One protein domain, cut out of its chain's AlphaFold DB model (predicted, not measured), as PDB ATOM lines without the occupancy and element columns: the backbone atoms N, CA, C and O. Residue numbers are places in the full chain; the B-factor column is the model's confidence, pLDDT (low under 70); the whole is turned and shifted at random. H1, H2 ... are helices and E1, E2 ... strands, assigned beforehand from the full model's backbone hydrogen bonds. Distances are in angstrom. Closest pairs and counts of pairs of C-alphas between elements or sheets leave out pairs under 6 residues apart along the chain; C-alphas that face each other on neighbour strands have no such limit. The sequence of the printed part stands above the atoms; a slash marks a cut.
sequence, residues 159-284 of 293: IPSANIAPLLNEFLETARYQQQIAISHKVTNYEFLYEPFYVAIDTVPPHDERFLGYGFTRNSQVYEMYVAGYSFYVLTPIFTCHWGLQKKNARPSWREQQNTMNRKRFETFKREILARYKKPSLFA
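What this domain is: This is residues 159 to 284 of the 293 residues of the protein "Beta-1,4-glucuronyltransferase 1" of Glossina morsitans morsitans (UniProt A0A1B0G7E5). The model is a loose, flattish frame: H1 lies at one end, the long helix H3 at the other with H2 side by side on it, and the small two-stranded sheet E1 and E3, with the strand E2 near it, lies between. From E4 a long link, with residues 244 to 253 standing free, arches across an open gap to the start of H3, and the short H4 turns off the last part of H3. The printed part has 126 residues with four named helices and four named strands, in the order H1, E1, E2, H2, E3, E4, H3, H4. The sheet's order is E1, E3, antiparallel, and the class is mixed, helices and strands. The whole is loose, with a radius of gyration of the C-alphas of 17.3 A, and spans 47 by 42 by 23 A, only just flat.

Where its parts are: E1 is residues 182 to 186, 11.3 A from first to last C-alpha, and E3 is residues 233 to 236, 9.9 A. E2 is residues 198 to 201, 10.0 A, and E4 is residues 240 to 242, 6.8 A. H1 is residues 164 to 173, 14.2 A, beginning at C-alpha 164 at (-5.809, 25.054, 26.891). H2 is residues 219 to 228, 13.9 A. H3 is residues 254 to 276, 32.2 A, beginning at C-alpha 254 at (11.018, 55.860, 26.075), with a kink of 32 degrees near residue 266. H4 is residues 280 to 284, 8.0 A, ending at C-alpha 284 at (-18.044, 59.756, 42.003).

How they stand to each other: E1 and E3 are antiparallel neighbours at 147 degrees, with N 184 and O 234 2.8 A apart and N 236 and O 182 2.9 A apart, within hydrogen-bond range. E2 pairs with no named strand, but E2 and E3 are near each other, with 5 pairs of C-alphas within 10 A. E4 pairs with no named strand either; residues 159 to 160 pair with its residues 240 to 241, antiparallel. The closest C-alphas of H1 and E1, those of Phe 171 and Ala 182, are 7.9 A apart. H1 touches no helix. H2 and H3 touch, the same way at a shallow tilt of 11 degrees, through residues 266 to 274 of H3; the closest C-alphas are those of Glu 224 and Ile 273, 6.4 A apart. H3 and H4 touch only at the corner, and only just, with 3 pairs of C-alphas within 8 A, the closest those of Leu 274 and Pro 280, 5.7 A apart. Every O i to N i+4 pair is within hydrogen-bond range in H1 and H2; in H3 17 of 19 are, and in H4 0 of 1, where 2 of 2 O i to N i+3 pairs are.

The domain as a whole: The two C-alphas farthest apart are those of Tyr 177 and Ser 253, 50.7 A. The printed part has no cut. The links E1 to E2, E2 to H2 and E4 to H3 are long. Residues 173 to 178, of which 173 belongs to H1, also stand free. Mean pLDDT of the printed part is 88.8; residues 175 to 178, 246 and 280 to 284 are under 70.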
ATOM      1  N   ILE A 159       2.597  32.403  26.483       95.38
ATOM      2  CA  ILE A 159       2.485  30.977  26.215       95.38
ATOM      3  C   ILE A 159       1.383  30.401  27.105       95.38
ATOM      4  O   ILE A 159       1.502  30.473  28.332       95.38
ATOM      5  N   PRO A 160       0.298  29.861  26.535       96.12
ATOM      6  CA  PRO A 160      -0.728  29.221  27.339       96.12
ATOM      7  C   PRO A 160      -0.250  27.893  27.934       96.12
ATOM      8  O   PRO A 160       0.665  27.258  27.414       96.12
ATOM      9  N   SER A 161      -0.900  27.456  29.014       95.06
ATOM     10  CA  SER A 161      -0.755  26.097  29.535       95.06
ATOM     11  C   SER A 161      -1.109  25.068  28.457       95.06
ATOM     12  O   SER A 161      -1.980  25.311  27.617       95.06
ATOM     13  N   ALA A 162      -0.465  23.904  28.503       91.88
ATOM     14  CA  ALA A 162      -0.714  22.829  27.548       91.88
ATOM     15  C   ALA A 162      -2.206  22.462  27.478       91.88
ATOM     16  O   ALA A 162      -2.895  22.434  28.499       91.88
ATOM     17  N   ASN A 163      -2.686  22.159  26.270       87.56
ATOM     18  CA  ASN A 163      -4.063  21.730  25.997       87.56
ATOM     19  C   ASN A 163      -5.146  22.756  26.379       87.56
ATOM     20  O   ASN A 163      -6.305  22.390  26.556       87.56
ATOM     21  N   ILE A 164      -4.818  24.048  26.484       94.38
ATOM     22  CA  ILE A 164      -5.809  25.054  26.891       94.38
ATOM     23  C   ILE A 164      -7.006  25.147  25.928       94.38
ATOM     24  O   ILE A 164      -8.124  25.354  26.386       94.38
ATOM     25  N   ALA A 165      -6.810  24.985  24.612       95.50
ATOM     26  CA  ALA A 165      -7.891  25.145  23.644       95.50
ATOM     27  C   ALA A 165      -8.951  24.045  23.771       95.50
ATOM     28  O   ALA A 165     -10.119  24.404  23.921       95.50
ATOM     29  N   PRO A 166      -8.625  22.734  23.751       93.75
ATOM     30  CA  PRO A 166      -9.644  21.704  23.948       93.75
ATOM     31  C   PRO A 166     -10.356  21.847  25.300       93.75
ATOM     32  O   PRO A 166     -11.579  21.753  25.343       93.75
ATOM     33  N   LEU A 167      -9.628  22.188  26.370       93.44
ATOM     34  CA  LEU A 167     -10.221  22.414  27.691       93.44
ATOM     35  C   LEU A 167     -11.201  23.601  27.702       93.44
ATOM     36  O   LEU A 167     -12.278  23.518  28.289       93.44
ATOM     37  N   LEU A 168     -10.854  24.709  27.038       94.94
ATOM     38  CA  LEU A 168     -11.750  25.857  26.892       94.94
ATOM     39  C   LEU A 168     -12.966  25.526  26.025       94.94
ATOM     40  O   LEU A 168     -14.056  25.985  26.341       94.94
ATOM     41  N   ASN A 169     -12.807  24.746  24.953       94.62
ATOM     42  CA  ASN A 169     -13.939  24.315  24.132       94.62
ATOM     43  C   ASN A 169     -14.943  23.505  24.965       94.62
ATOM     44  O   ASN A 169     -16.121  23.844  24.969       94.62
ATOM     45  N   GLU A 170     -14.469  22.523  25.737       92.75
ATOM     46  CA  GLU A 170     -15.309  21.718  26.637       92.75
ATOM     47  C   GLU A 170     -16.042  22.593  27.673       92.75
ATOM     48  O   GLU A 170     -17.256  22.461  27.869       92.75
ATOM     49  N   PHE A 171     -15.313  23.527  28.299       93.00
ATOM     50  CA  PHE A 171     -15.858  24.473  29.277       93.00
ATOM     51  C   PHE A 171     -16.913  25.415  28.676       93.00
ATOM     52  O   PHE A 171     -17.911  25.724  29.321       93.00
ATOM     53  N   LEU A 172     -16.700  25.894  27.448       92.62
ATOM     54  CA  LEU A 172     -17.594  26.846  26.782       92.62
ATOM     55  C   LEU A 172     -18.826  26.173  26.157       92.62
ATOM     56  O   LEU A 172     -19.836  26.846  25.949       92.62
ATOM     57  N   GLU A 173     -18.753  24.877  25.842       89.31
ATOM     58  CA  GLU A 173     -19.850  24.119  25.233       89.31
ATOM     59  C   GLU A 173     -20.915  23.706  26.255       89.31
ATOM     60  O   GLU A 173     -22.110  23.697  25.955       89.31
ATOM     61  N   THR A 174     -20.506  23.374  27.480       73.44
ATOM     62  CA  THR A 174     -21.417  22.845  28.498       73.44
ATOM     63  C   THR A 174     -21.213  23.519  29.849       73.44
ATOM     64  O   THR A 174     -20.119  23.929  30.189       73.44
ATOM     65  N   ALA A 175     -22.264  23.618  30.661       59.69
ATOM     66  CA  ALA A 175     -22.155  23.931  32.088       59.69
ATOM     67  C   ALA A 175     -22.375  22.634  32.882       59.69
ATOM     68  O   ALA A 175     -23.394  22.468  33.553       59.69
ATOM     69  N   ARG A 176     -21.489  21.647  32.695       60.75
ATOM     70  CA  ARG A 176     -21.636  20.313  33.299       60.75
ATOM     71  C   ARG A 176     -20.779  20.162  34.553       60.75
ATOM     72  O   ARG A 176     -19.715  20.755  34.688       60.75
ATOM     73  N   TYR A 177     -21.263  19.328  35.467       48.50
ATOM     74  CA  TYR A 177     -20.511  18.867  36.631       48.50
ATOM     75  C   TYR A 177     -19.380  17.932  36.152       48.50
ATOM     76  O   TYR A 177     -19.648  17.091  35.299       48.50
ATOM     77  N   GLN A 178     -18.162  18.061  36.704       60.62
ATOM     78  CA  GLN A 178     -16.910  17.341  36.340       60.62
ATOM     79  C   GLN A 178     -16.047  17.920  35.199       60.62
ATOM     80  O   GLN A 178     -15.247  17.199  34.608       60.62
ATOM     81  N   GLN A 179     -16.129  19.221  34.921       73.31
ATOM     82  CA  GLN A 179     -15.170  19.851  34.009       73.31
ATOM     83  C   GLN A 179     -13.771  19.935  34.624       73.31
ATOM     84  O   GLN A 179     -13.610  20.229  35.810       73.31
ATOM     85  N   GLN A 180     -12.751  19.729  33.788       86.19
ATOM     86  CA  GLN A 180     -11.359  19.965  34.177       86.19
ATOM     87  C   GLN A 180     -11.092  21.448  34.457       86.19
ATOM     88  O   GLN A 180     -10.307  21.770  35.345       86.19
ATOM     89  N   ILE A 181     -11.752  22.346  33.715       91.62
ATOM     90  CA  ILE A 181     -11.762  23.780  34.009       91.62
ATOM     91  C   ILE A 181     -12.948  24.103  34.912       91.62
ATOM     92  O   ILE A 181     -14.080  23.739  34.618       91.62
ATOM     93  N   ALA A 182     -12.696  24.877  35.962       91.50
ATOM     94  CA  ALA A 182     -13.727  25.444  36.813       91.50
ATOM     95  C   ALA A 182     -13.560  26.960  36.955       91.50
ATOM     96  O   ALA A 182     -12.475  27.524  36.782       91.50
ATOM     97  N   ILE A 183     -14.650  27.624  37.335       93.62
ATOM     98  CA  ILE A 183     -14.601  29.000  37.822       93.62
ATOM     99  C   ILE A 183     -14.018  28.963  39.237       93.62
ATOM    100  O   ILE A 183     -14.659  28.465  40.158       93.62
ATOM    101  N   SER A 184     -12.817  29.510  39.415       94.38
ATOM    102  CA  SER A 184     -12.209  29.692  40.735       94.38
ATOM    103  C   SER A 184     -13.001  30.708  41.555       94.38
ATOM    104  O   SER A 184     -13.398  30.428  42.681       94.38
ATOM    105  N   HIS A 185     -13.233  31.894  40.990       94.62
ATOM    106  CA  HIS A 185     -14.009  32.949  41.634       94.62
ATOM    107  C   HIS A 185     -14.475  33.995  40.617       94.62
ATOM    108  O   HIS A 185     -13.894  34.168  39.542       94.62
ATOM    109  N   LYS A 186     -15.531  34.725  40.983       95.19
ATOM    110  CA  LYS A 186     -15.945  35.945  40.290       95.19
ATOM    111  C   LYS A 186     -15.062  37.106  40.751       95.19
ATOM    112  O   LYS A 186     -14.857  37.281  41.949       95.19
ATOM    113  N   VAL A 187     -14.595  37.930  39.818       92.94
ATOM    114  CA  VAL A 187     -13.929  39.196  40.143       92.94
ATOM    115  C   VAL A 187     -14.994  40.179  40.627       92.94
ATOM    116  O   VAL A 187     -15.891  40.557  39.872       92.94
ATOM    117  N   THR A 188     -14.937  40.547  41.903       88.62
ATOM    118  CA  THR A 188     -15.944  41.402  42.552       88.62
ATOM    119  C   THR A 188     -15.602  42.883  42.470       88.62
ATOM    120  O   THR A 188     -16.497  43.705  42.285       88.62
ATOM    121  N   ASN A 189     -14.315  43.214  42.558       86.00
ATOM    122  CA  ASN A 189     -13.828  44.585  42.567       86.00
ATOM    123  C   ASN A 189     -13.040  44.866  41.291       86.00
ATOM    124  O   ASN A 189     -12.123  44.126  40.935       86.00
ATOM    125  N   TYR A 190     -13.401  45.952  40.612       83.62
ATOM    126  CA  TYR A 190     -12.585  46.481  39.532       83.62
ATOM    127  C   TYR A 190     -11.339  47.140  40.129       83.62
ATOM    128  O   TYR A 190     -11.454  48.090  40.901       83.62
ATOM    129  N   GLU A 191     -10.167  46.647  39.743       84.06
ATOM    130  CA  GLU A 191      -8.889  47.259  40.089       84.06
ATOM    131  C   GLU A 191      -8.400  48.097  38.906       84.06
ATOM    132  O   GLU A 191      -8.209  47.599  37.789       84.06
ATOM    133  N   PHE A 192      -8.203  49.393  39.145       80.06
ATOM    134  CA  PHE A 192      -7.711  50.296  38.115       80.06
ATOM    135  C   PHE A 192      -6.312  49.862  37.650       80.06
ATOM    136  O   PHE A 192      -5.473  49.472  38.454       80.06
ATOM    137  N   LEU A 193      -6.048  49.955  36.343       80.75
ATOM    138  CA  LEU A 193      -4.813  49.488  35.682       80.75
ATOM    139  C   LEU A 193      -4.611  47.971  35.618       80.75
ATOM    140  O   LEU A 193      -3.593  47.548  35.070       80.75
ATOM    141  N   TYR A 194      -5.538  47.151  36.112       84.00
ATOM    142  CA  TYR A 194      -5.418  45.706  35.952       84.00
ATOM    143  C   TYR A 194      -5.490  45.308  34.462       84.00
ATOM    144  O   TYR A 194      -6.382  45.740  33.729       84.00
ATOM    145  N   GLU A 195      -4.527  44.501  33.999       87.81
ATOM    146  CA  GLU A 195      -4.364  44.093  32.590       87.81
ATOM    147  C   GLU A 195      -4.432  42.561  32.421       87.81
ATOM    148  O   GLU A 195      -3.431  41.937  32.054       87.81
ATOM    149  N   PRO A 196      -5.594  41.925  32.674       91.88
ATOM    150  CA  PRO A 196      -5.746  40.482  32.529       91.88
ATOM    151  C   PRO A 196      -5.634  40.038  31.066       91.88
ATOM    152  O   PRO A 196      -5.978  40.777  30.142       91.88
ATOM    153  N   PHE A 197      -5.214  38.791  30.870       94.50
ATOM    154  CA  PHE A 197      -5.490  38.040  29.648       94.50
ATOM    155  C   PHE A 197      -6.791  37.277  29.853       94.50
ATOM    156  O   PHE A 197      -6.968  36.636  30.887       94.50
ATOM    157  N   TYR A 198      -7.715  37.375  28.904       95.00
ATOM    158  CA  TYR A 198      -9.063  36.857  29.090       95.00
ATOM    159  C   TYR A 198      -9.629  36.282  27.793       95.00
ATOM    160  O   TYR A 198      -9.282  36.715  26.691       95.00
ATOM    161  N   VAL A 199     -10.523  35.309  27.951       96.44
ATOM    162  CA  VAL A 199     -11.394  34.805  26.889       96.44
ATOM    163  C   VAL A 199     -12.687  35.611  26.935       96.44
ATOM    164  O   VAL A 199     -13.277  35.771  28.002       96.44
ATOM    165  N   ALA A 200     -13.123  36.141  25.799       96.06
ATOM    166  CA  ALA A 200     -14.339  36.941  25.710       96.06
ATOM    167  C   ALA A 200     -15.141  36.610  24.459       96.06
ATOM    168  O   ALA A 200     -14.597  36.103  23.486       96.06
ATOM    169  N   ILE A 201     -16.431  36.938  24.479       94.75
ATOM    170  CA  ILE A 201     -17.245  36.964  23.263       94.75
ATOM    171  C   ILE A 201     -16.687  37.992  22.271       94.75
ATOM    172  O   ILE A 201     -16.146  39.027  22.666       94.75
ATOM    173  N   ASP A 202     -16.826  37.718  20.982       88.19
ATOM    174  CA  ASP A 202     -16.346  38.584  19.900       88.19
ATOM    175  C   ASP A 202     -16.938  40.011  19.928       88.19
ATOM    176  O   ASP A 202     -16.256  40.962  19.540       88.19
ATOM    177  N   THR A 203     -18.141  40.178  20.488       90.94
ATOM    178  CA  THR A 203     -18.865  41.457  20.634       90.94
ATOM    179  C   THR A 203     -18.331  42.412  21.707       90.94
ATOM    180  O   THR A 203     -18.850  43.523  21.829       90.94
ATOM    181  N   VAL A 204     -17.306  42.041  22.491       95.50
ATOM    182  CA  VAL A 204     -16.716  42.995  23.452       95.50
ATOM    183  C   VAL A 204     -16.151  44.227  22.734       95.50
ATOM    184  O   VAL A 204     -15.621  44.080  21.622       95.50
ATOM    185  N   PRO A 205     -16.186  45.421  23.363       96.75
ATOM    186  CA  PRO A 205     -15.686  46.652  22.756       96.75
ATOM    187  C   PRO A 205     -14.291  46.485  22.132       96.75
ATOM    188  O   PRO A 205     -13.458  45.736  22.664       96.75
ATOM    189  N   PRO A 206     -14.008  47.123  20.985       96.75
ATOM    190  CA  PRO A 206     -12.681  47.085  20.383       96.75
ATOM    191  C   PRO A 206     -11.660  47.794  21.277       96.75
ATOM    192  O   PRO A 206     -12.006  48.599  22.139       96.75
ATOM    193  N   HIS A 207     -10.377  47.512  21.066       97.25
ATOM    194  CA  HIS A 207      -9.329  48.309  21.690       97.25
ATOM    195  C   HIS A 207      -9.305  49.697  21.059       97.25
ATOM    196  O   HIS A 207      -9.350  49.819  19.834       97.25
ATOM    197  N   ASP A 208      -9.167  50.739  21.871       97.38
ATOM    198  CA  ASP A 208      -9.058  52.097  21.355       97.38
ATOM    199  C   ASP A 208      -7.689  52.309  20.688       97.38
ATOM    200  O   ASP A 208      -6.633  52.249  21.327       97.38
ATOM    201  N   GLU A 209      -7.705  52.529  19.374       97.06
ATOM    202  CA  GLU A 209      -6.499  52.594  18.541       97.06
ATOM    203  C   GLU A 209      -5.692  53.884  18.738       97.06
ATOM    204  O   GLU A 209      -4.560  53.983  18.263       97.06
ATOM    205  N   ARG A 210      -6.210  54.859  19.503       96.38
ATOM    206  CA  ARG A 210      -5.449  56.055  19.892       96.38
ATOM    207  C   ARG A 210      -4.356  55.726  20.907       96.38
ATOM    208  O   ARG A 210      -3.454  56.546  21.085       96.38
ATOM    209  N   PHE A 211      -4.417  54.583  21.587       96.38
ATOM    210  CA  PHE A 211      -3.365  54.149  22.503       96.38
ATOM    211  C   PHE A 211      -2.302  53.351  21.745       96.38
ATOM    212  O   PHE A 211      -2.529  52.219  21.315       96.38
ATOM    213  N   LEU A 212      -1.127  53.961  21.608       94.81
ATOM    214  CA  LEU A 212       0.035  53.398  20.925       94.81
ATOM    215  C   LEU A 212       1.186  53.240  21.919       94.81
ATOM    216  O   LEU A 212       1.329  54.022  22.858       94.81
ATOM    217  N   GLY A 213       2.060  52.275  21.685       91.94
ATOM    218  CA  GLY A 213       3.224  52.022  22.524       91.94
ATOM    219  C   GLY A 213       2.886  51.337  23.845       91.94
ATOM    220  O   GLY A 213       2.046  50.444  23.942       91.94
ATOM    221  N   TYR A 214       3.614  51.728  24.880       91.19
ATOM    222  CA  TYR A 214       3.508  51.153  26.206       91.19
ATOM    223  C   TYR A 214       2.539  51.928  27.108       91.19
ATOM    224  O   TYR A 214       2.540  53.159  27.138       91.19
ATOM    225  N   GLY A 215       1.789  51.185  27.926       92.38
ATOM    226  CA  GLY A 215       0.934  51.728  28.979       92.38
ATOM    227  C   GLY A 215      -0.450  52.129  28.482       92.38
ATOM    228  O   GLY A 215      -0.605  52.695  27.407       92.38
ATOM    229  N   PHE A 216      -1.462  51.827  29.286       94.12
ATOM    230  CA  PHE A 216      -2.875  52.106  29.030       94.12
ATOM    231  C   PHE A 216      -3.485  51.526  27.737       94.12
ATOM    232  O   PHE A 216      -4.559  51.944  27.300       94.12
ATOM    233  N   THR A 217      -2.820  50.555  27.107       93.69
ATOM    234  CA  THR A 217      -3.288  49.984  25.837       93.69
ATOM    235  C   THR A 217      -4.324  48.887  26.055       93.69
ATOM    236  O   THR A 217      -5.362  48.911  25.402       93.69
ATOM    237  N   ARG A 218      -4.081  47.947  26.983       93.38
ATOM    238  CA  ARG A 218      -5.032  46.870  27.304       93.38
ATOM    239  C   ARG A 218      -6.028  47.294  28.377       93.38
ATOM    240  O   ARG A 218      -7.221  47.046  28.226       93.38
ATOM    241  N   ASN A 219      -5.564  47.951  29.444       93.19
ATOM    242  CA  ASN A 219      -6.455  48.341  30.543       93.19
ATOM    243  C   ASN A 219      -7.581  49.309  30.120       93.19
ATOM    244  O   ASN A 219      -8.609  49.350  30.789       93.19
ATOM    245  N   SER A 220      -7.434  50.050  29.015       94.94
ATOM    246  CA  SER A 220      -8.481  50.927  28.475       94.94
ATOM    247  C   SER A 220      -9.680  50.140  27.979       94.94
ATOM    248  O   SER A 220     -10.814  50.479  28.306       94.94
ATOM    249  N   GLN A 221      -9.445  49.025  27.298       95.31
ATOM    250  CA  GLN A 221     -10.523  48.134  26.895       95.31
ATOM    251  C   GLN A 221     -11.167  47.442  28.108       95.31
ATOM    252  O   GLN A 221     -12.388  47.342  28.180       95.31
ATOM    253  N   VAL A 222     -10.368  47.019  29.095       94.94
ATOM    254  CA  VAL A 222     -10.880  46.416  30.343       94.94
ATOM    255  C   VAL A 222     -11.741  47.418  31.117       94.94
ATOM    256  O   VAL A 222     -12.800  47.057  31.629       94.94
ATOM    257  N   TYR A 223     -11.327  48.688  31.160       94.81
ATOM    258  CA  TYR A 223     -12.120  49.779  31.719       94.81
ATOM    259  C   TYR A 223     -13.443  49.955  30.967       94.81
ATOM    260  O   TYR A 223     -14.497  50.028  31.597       94.81
ATOM    261  N   GLU A 224     -13.419  49.978  29.631       95.62
ATOM    262  CA  GLU A 224     -14.646  50.086  28.844       95.62
ATOM    263  C   GLU A 224     -15.589  48.904  29.089       95.62
ATOM    264  O   GLU A 224     -16.777  49.115  29.315       95.62
ATOM    265  N   MET A 225     -15.069  47.677  29.131       95.12
ATOM    266  CA  MET A 225     -15.850  46.481  29.460       95.12
ATOM    267  C   MET A 225     -16.484  46.576  30.854       95.12
ATOM    268  O   MET A 225     -17.662  46.263  31.021       95.12
ATOM    269  N   TYR A 226     -15.741  47.055  31.853       93.25
ATOM    270  CA  TYR A 226     -16.291  47.293  33.188       93.25
ATOM    271  C   TYR A 226     -17.454  48.298  33.150       93.25
ATOM    272  O   TYR A 226     -18.544  48.014  33.654       93.25
ATOM    273  N   VAL A 227     -17.271  49.448  32.489       93.88
ATOM    274  CA  VAL A 227     -18.331  50.459  32.356       93.88
ATOM    275  C   VAL A 227     -19.527  49.911  31.569       93.88
ATOM    276  O   VAL A 227     -20.672  50.163  31.949       93.88
ATOM    277  N   ALA A 228     -19.295  49.096  30.542       94.19
ATOM    278  CA  ALA A 228     -20.331  48.424  29.761       94.19
ATOM    279  C   ALA A 228     -21.103  47.346  30.553       94.19
ATOM    280  O   ALA A 228     -22.169  46.922  30.118       94.19
ATOM    281  N   GLY A 229     -20.637  46.956  31.747       92.75
ATOM    282  CA  GLY A 229     -21.330  46.017  32.638       92.75
ATOM    283  C   GLY A 229     -20.883  44.559  32.514       92.75
ATOM    284  O   GLY A 229     -21.572  43.674  33.020       92.75
ATOM    285  N   TYR A 230     -19.743  44.292  31.873       93.69
ATOM    286  CA  TYR A 230     -19.176  42.944  31.825       93.69
ATOM    287  C   TYR A 230     -18.699  42.494  33.212       93.69
ATOM    288  O   TYR A 230     -18.211  43.286  34.018       93.69
ATOM    289  N   SER A 231     -18.818  41.191  33.473       93.06
ATOM    290  CA  SER A 231     -18.270  40.535  34.663       93.06
ATOM    291  C   SER A 231     -17.108  39.630  34.273       93.06
ATOM    292  O   SER A 231     -17.172  38.949  33.252       93.06
ATOM    293  N   PHE A 232     -16.074  39.590  35.111       93.81
ATOM    294  CA  PHE A 232     -14.913  38.724  34.915       93.81
ATOM    295  C   PHE A 232     -14.953  37.550  35.894       93.81
ATOM    296  O   PHE A 232     -15.338  37.697  37.055       93.81
ATOM    297  N   TYR A 233     -14.529  36.388  35.412       94.38
ATOM    298  CA  TYR A 233     -14.425  35.151  36.176       94.38
ATOM    299  C   TYR A 233     -13.025  34.585  35.974       94.38
ATOM    300  O   TYR A 233     -12.537  34.531  34.845       94.38
ATOM    301  N   VAL A 234     -12.373  34.189  37.063       94.94
ATOM    302  CA  VAL A 234     -11.051  33.565  37.008       94.94
ATOM    303  C   VAL A 234     -11.235  32.067  36.821       94.94
ATOM    304  O   VAL A 234     -11.926  31.427  37.613       94.94
ATOM    305  N   LEU A 235     -10.624  31.521  35.774       94.50
ATOM    306  CA  LEU A 235     -10.650  30.094  35.467       94.50
ATOM    307  C   LEU A 235      -9.433  29.390  36.082       94.50
ATOM    308  O   LEU A 235      -8.363  29.980  36.206       94.50
ATOM    309  N   THR A 236      -9.606  28.130  36.467       94.12
ATOM    310  CA  THR A 236      -8.564  27.237  37.003       94.12
ATOM    311  C   THR A 236      -8.759  25.835  36.415       94.12
ATOM    312  O   THR A 236      -9.909  25.489  36.145       94.12
ATOM    313  N   PRO A 237      -7.710  25.021  36.179       93.69
ATOM    314  CA  PRO A 237      -6.286  25.253  36.445       93.69
ATOM    315  C   PRO A 237      -5.519  25.838  35.251       93.69
ATOM    316  O   PRO A 237      -4.297  25.737  35.206       93.69
ATOM    317  N   ILE A 238      -6.204  26.424  34.267       94.12
ATOM    318  CA  ILE A 238      -5.540  27.024  33.104       94.12
ATOM    319  C   ILE A 238      -4.808  28.315  33.471       94.12
ATOM    320  O   ILE A 238      -5.281  29.123  34.269       94.12
ATOM    321  N   PHE A 239      -3.648  28.526  32.857       95.00
ATOM    322  CA  PHE A 239      -2.828  29.711  33.077       95.00
ATOM    323  C   PHE A 239      -2.040  30.071  31.819       95.00
ATOM    324  O   PHE A 239      -1.978  29.314  30.851       95.00
ATOM    325  N   THR A 240      -1.417  31.243  31.836       95.06
ATOM    326  CA  THR A 240      -0.483  31.682  30.798       95.06
ATOM    327  C   THR A 240       0.828  32.116  31.426       95.06
ATOM    328  O   THR A 240       0.829  32.761  32.475       95.06
ATOM    329  N   CYS A 241       1.933  31.848  30.747       93.44
ATOM    330  CA  CYS A 241       3.260  32.292  31.138       93.44
ATOM    331  C   CYS A 241       3.774  33.339  30.154       93.44
ATOM    332  O   CYS A 241       3.680  33.168  28.944       93.44
ATOM    333  N   HIS A 242       4.370  34.411  30.668       90.69
ATOM    334  CA  HIS A 242       5.138  35.323  29.828       90.69
ATOM    335  C   HIS A 242       6.518  34.722  29.570       90.69
ATOM    336  O   HIS A 242       7.222  34.350  30.510       90.69
ATOM    337  N   TRP A 243       6.932  34.662  28.308       80.25
ATOM    338  CA  TRP A 243       8.254  34.172  27.950       80.25
ATOM    339  C   TRP A 243       9.346  35.162  28.391       80.25
ATOM    340  O   TRP A 243       9.328  36.337  28.019       80.25
ATOM    341  N   GLY A 244      10.311  34.692  29.185       76.75
ATOM    342  CA  GLY A 244      11.455  35.475  29.664       76.75
ATOM    343  C   GLY A 244      11.255  36.193  31.010       76.75
ATOM    344  O   GLY A 244      10.151  36.551  31.411       76.75
ATOM    345  N   LEU A 245      12.368  36.430  31.717       77.25
ATOM    346  CA  LEU A 245      12.391  37.119  33.012       77.25
ATOM    347  C   LEU A 245      12.534  38.635  32.833       77.25
ATOM    348  O   LEU A 245      13.511  39.120  32.257       77.25
ATOM    349  N   GLN A 246      11.595  39.407  33.383       69.94
ATOM    350  CA  GLN A 246      11.654  40.869  33.333       69.94
ATOM    351  C   GLN A 246      12.481  41.439  34.496       69.94
ATOM    352  O   GLN A 246      12.135  41.271  35.663       69.94
ATOM    353  N   LYS A 247      13.548  42.188  34.188       76.44
ATOM    354  CA  LYS A 247      14.338  42.943  35.180       76.44
ATOM    355  C   LYS A 247      13.912  44.415  35.183       76.44
ATOM    356  O   LYS A 247      13.902  45.051  34.129       76.44
ATOM    357  N   LYS A 248      13.586  44.984  36.355       71.81
ATOM    358  CA  LYS A 248      13.150  46.396  36.481       71.81
ATOM    359  C   LYS A 248      14.202  47.388  35.964       71.81
ATOM    360  O   LYS A 248      13.838  48.344  35.287       71.81
ATOM    361  N   ASN A 249      15.482  47.106  36.198       70.12
ATOM    362  CA  ASN A 249      16.594  48.008  35.872       70.12
ATOM    363  C   ASN A 249      16.927  48.060  34.369       70.12
ATOM    364  O   ASN A 249      17.738  48.874  33.951       70.12
ATOM    365  N   ALA A 250      16.309  47.203  33.549       71.06
ATOM    366  CA  ALA A 250      16.529  47.144  32.103       71.06
ATOM    367  C   ALA A 250      15.467  47.919  31.299       71.06
ATOM    368  O   ALA A 250      15.355  47.746  30.084       71.06
ATOM    369  N   ARG A 251      14.621  48.723  31.961       78.06
ATOM    370  CA  ARG A 251      13.523  49.435  31.298       78.06
ATOM    371  C   ARG A 251      14.040  50.710  30.617       78.06
ATOM    372  O   ARG A 251      14.607  51.560  31.295       78.06
ATOM    373  N   PRO A 252      13.822  50.878  29.304       83.75
ATOM    374  CA  PRO A 252      14.291  52.053  28.581       83.75
ATOM    375  C   PRO A 252      13.429  53.293  28.868       83.75
ATOM    376  O   PRO A 252      12.224  53.180  29.098       83.75
ATOM    377  N   SER A 253      14.031  54.483  28.790       84.81
ATOM    378  CA  SER A 253      13.388  55.771  29.116       84.81
ATOM    379  C   SER A 253      12.170  56.099  28.246       84.81
ATOM    380  O   SER A 253      11.192  56.666  28.736       84.81
ATOM    381  N   TRP A 254      12.163  55.673  26.976       86.81
ATOM    382  CA  TRP A 254      11.018  55.860  26.075       86.81
ATOM    383  C   TRP A 254       9.725  55.236  26.624       86.81
ATOM    384  O   TRP A 254       8.629  55.696  26.303       86.81
ATOM    385  N   ARG A 255       9.830  54.210  27.484       88.81
ATOM    386  CA  ARG A 255       8.679  53.515  28.079       88.81
ATOM    387  C   ARG A 255       7.874  54.440  28.988       88.81
ATOM    388  O   ARG A 255       6.646  54.397  28.974       88.81
ATOM    389  N   GLU A 256       8.553  55.282  29.760       88.75
ATOM    390  CA  GLU A 256       7.917  56.239  30.668       88.75
ATOM    391  C   GLU A 256       7.282  57.411  29.911       88.75
ATOM    392  O   GLU A 256       6.177  57.847  30.245       88.75
ATOM    393  N   GLN A 257       7.936  57.865  28.837       90.69
ATOM    394  CA  GLN A 257       7.396  58.895  27.946       90.69
ATOM    395  C   GLN A 257       6.073  58.437  27.315       90.69
ATOM    396  O   GLN A 257       5.066  59.140  27.420       90.69
ATOM    397  N   GLN A 258       6.044  57.226  26.745       93.25
ATOM    398  CA  GLN A 258       4.827  56.635  26.176       93.25
ATOM    399  C   GLN A 258       3.729  56.461  27.232       93.25
ATOM    400  O   GLN A 258       2.593  56.882  27.011       93.25
ATOM    401  N   ASN A 259       4.073  55.947  28.419       92.75
ATOM    402  CA  ASN A 259       3.116  55.788  29.514       92.75
ATOM    403  C   ASN A 259       2.489  57.127  29.937       92.75
ATOM    404  O   ASN A 259       1.285  57.212  30.167       92.75
ATOM    405  N   THR A 260       3.290  58.194  29.999       93.62
ATOM    406  CA  THR A 260       2.816  59.540  30.350       93.62
ATOM    407  C   THR A 260       1.881  60.112  29.287       93.62
ATOM    408  O   THR A 260       0.850  60.700  29.622       93.62
ATOM    409  N   MET A 261       2.208  59.927  28.005       93.50
ATOM    410  CA  MET A 261       1.338  60.335  26.898       93.50
ATOM    411  C   MET A 261       0.002  59.589  26.937       93.50
ATOM    412  O   MET A 261      -1.056  60.214  26.851       93.50
ATOM    413  N   ASN A 262       0.044  58.272  27.130       95.81
ATOM    414  CA  ASN A 262      -1.150  57.439  27.182       95.81
ATOM    415  C   ASN A 262      -2.003  57.712  28.424       95.81
ATOM    416  O   ASN A 262      -3.223  57.750  28.311       95.81
ATOM    417  N   ARG A 263      -1.403  58.033  29.575       94.88
ATOM    418  CA  ARG A 263      -2.152  58.469  30.763       94.88
ATOM    419  C   ARG A 263      -2.997  59.717  30.490       94.88
ATOM    420  O   ARG A 263      -4.152  59.775  30.894       94.88
ATOM    421  N   LYS A 264      -2.448  60.711  29.780       94.75
ATOM    422  CA  LYS A 264      -3.203  61.923  29.402       94.75
ATOM    423  C   LYS A 264      -4.379  61.592  28.476       94.75
ATOM    424  O   LYS A 264      -5.470  62.127  28.658       94.75
ATOM    425  N   ARG A 265      -4.165  60.691  27.508       95.19
ATOM    426  CA  ARG A 265      -5.226  60.187  26.615       95.19
ATOM    427  C   ARG A 265      -6.307  59.452  27.406       95.19
ATOM    428  O   ARG A 265      -7.491  59.679  27.171       95.19
ATOM    429  N   PHE A 266      -5.897  58.656  28.390       95.38
ATOM    430  CA  PHE A 266      -6.797  57.887  29.239       95.38
ATOM    431  C   PHE A 266      -7.796  58.762  30.000       95.38
ATOM    432  O   PHE A 266      -8.969  58.420  30.057       95.38
ATOM    433  N   GLU A 267      -7.387  59.922  30.522       93.69
ATOM    434  CA  GLU A 267      -8.322  60.825  31.216       93.69
ATOM    435  C   GLU A 267      -9.452  61.332  30.312       93.69
ATOM    436  O   GLU A 267     -10.585  61.510  30.761       93.69
ATOM    437  N   THR A 268      -9.155  61.548  29.028       94.50
ATOM    438  CA  THR A 268     -10.167  61.948  28.040       94.50
ATOM    439  C   THR A 268     -11.046  60.754  27.676       94.50
ATOM    440  O   THR A 268     -12.268  60.841  27.783       94.50
ATOM    441  N   PHE A 269     -10.425  59.612  27.365       95.62
ATOM    442  CA  PHE A 269     -11.107  58.345  27.089       95.62
ATOM    443  C   PHE A 269     -12.099  57.967  28.198       95.62
ATOM    444  O   PHE A 269     -13.250  57.652  27.919       95.62
ATOM    445  N   LYS A 270     -11.704  58.092  29.470       93.69
ATOM    446  CA  LYS A 270     -12.559  57.822  30.632       93.69
ATOM    447  C   LYS A 270     -13.884  58.583  30.555       93.69
ATOM    448  O   LYS A 270     -14.953  58.001  30.720       93.69
ATOM    449  N   ARG A 271     -13.819  59.887  30.264       92.56
ATOM    450  CA  ARG A 271     -15.003  60.754  30.154       92.56
ATOM    451  C   ARG A 271     -15.883  60.362  28.972       92.56
ATOM    452  O   ARG A 271     -17.101  60.309  29.119       92.56
ATOM    453  N   GLU A 272     -15.267  60.061  27.832       95.19
ATOM    454  CA  GLU A 272     -15.968  59.615  26.625       95.19
ATOM    455  C   GLU A 272     -16.718  58.297  26.863       95.19
ATOM    456  O   GLU A 272     -17.883  58.182  26.489       95.19
ATOM    457  N   ILE A 273     -16.090  57.325  27.530       95.69
ATOM    458  CA  ILE A 273     -16.705  56.032  27.850       95.69
ATOM    459  C   ILE A 273     -17.873  56.199  28.827       95.69
ATOM    460  O   ILE A 273     -18.959  55.674  28.588       95.69
ATOM    461  N   LEU A 274     -17.707  56.977  29.897       93.62
ATOM    462  CA  LEU A 274     -18.796  57.221  30.847       93.62
ATOM    463  C   LEU A 274     -20.002  57.903  30.188       93.62
ATOM    464  O   LEU A 274     -21.146  57.543  30.480       93.62
ATOM    465  N   ALA A 275     -19.750  58.839  29.268       93.06
ATOM    466  CA  ALA A 275     -20.790  59.462  28.457       93.06
ATOM    467  C   ALA A 275     -21.454  58.452  27.504       93.06
ATOM    468  O   ALA A 275     -22.683  58.371  27.472       93.06
ATOM    469  N   ARG A 276     -20.662  57.632  26.793       94.44
ATOM    470  CA  ARG A 276     -21.136  56.598  25.851       94.44
ATOM    471  C   ARG A 276     -22.135  55.641  26.499       94.44
ATOM    472  O   ARG A 276     -23.179  55.366  25.917       94.44
ATOM    473  N   TYR A 277     -21.842  55.172  27.712       94.06
ATOM    474  CA  TYR A 277     -22.685  54.204  28.425       94.06
ATOM    475  C   TYR A 277     -23.690  54.845  29.392       94.06
ATOM    476  O   TYR A 277     -24.354  54.124  30.134       94.06
ATOM    477  N   LYS A 278     -23.830  56.180  29.400       90.19
ATOM    478  CA  LYS A 278     -24.753  56.921  30.283       90.19
ATOM    479  C   LYS A 278     -24.579  56.574  31.772       90.19
ATOM    480  O   LYS A 278     -25.556  56.502  32.514       90.19
ATOM    481  N   LYS A 279     -23.334  56.383  32.228       81.88
ATOM    482  CA  LYS A 279     -23.004  56.072  33.635       81.88
ATOM    483  C   LYS A 279     -22.211  57.194  34.319       81.88
ATOM    484  O   LYS A 279     -21.118  56.942  34.822       81.88
ATOM    485  N   PRO A 280     -22.726  58.436  34.398       67.81
ATOM    486  CA  PRO A 280     -21.987  59.534  35.017       67.81
ATOM    487  C   PRO A 280     -21.783  59.338  36.530       67.81
ATOM    488  O   PRO A 280     -20.839  59.873  37.092       67.81
ATOM    489  N   SER A 281     -22.603  58.536  37.214       64.44
ATOM    490  CA  SER A 281     -22.435  58.263  38.650       64.44
ATOM    491  C   SER A 281     -21.137  57.518  38.991       64.44
ATOM    492  O   SER A 281     -20.632  57.662  40.103       64.44
ATOM    493  N   LEU A 282     -20.536  56.794  38.037       67.25
ATOM    494  CA  LEU A 282     -19.222  56.168  38.219       67.25
ATOM    495  C   LEU A 282     -18.079  57.199  38.324       67.25
ATOM    496  O   LEU A 282     -17.010  56.845  38.810       67.25
ATOM    497  N   PHE A 283     -18.290  58.471  37.947       59.84
ATOM    498  CA  PHE A 283     -17.317  59.541  38.224       59.84
ATOM    499  C   PHE A 283     -17.076  59.738  39.729       59.84
ATOM    500  O   PHE A 283     -15.991  60.155  40.121       59.84
ATOM    501  N   ALA A 284     -18.081  59.466  40.569       49.78
ATOM    502  CA  ALA A 284     -18.044  59.756  42.003       49.78
ATOM    503  C   ALA A 284     -17.398  58.644  42.851       49.78
ATOM    504  O   ALA A 284     -17.150  58.855  44.035       49.78
TER     505      ALA A 284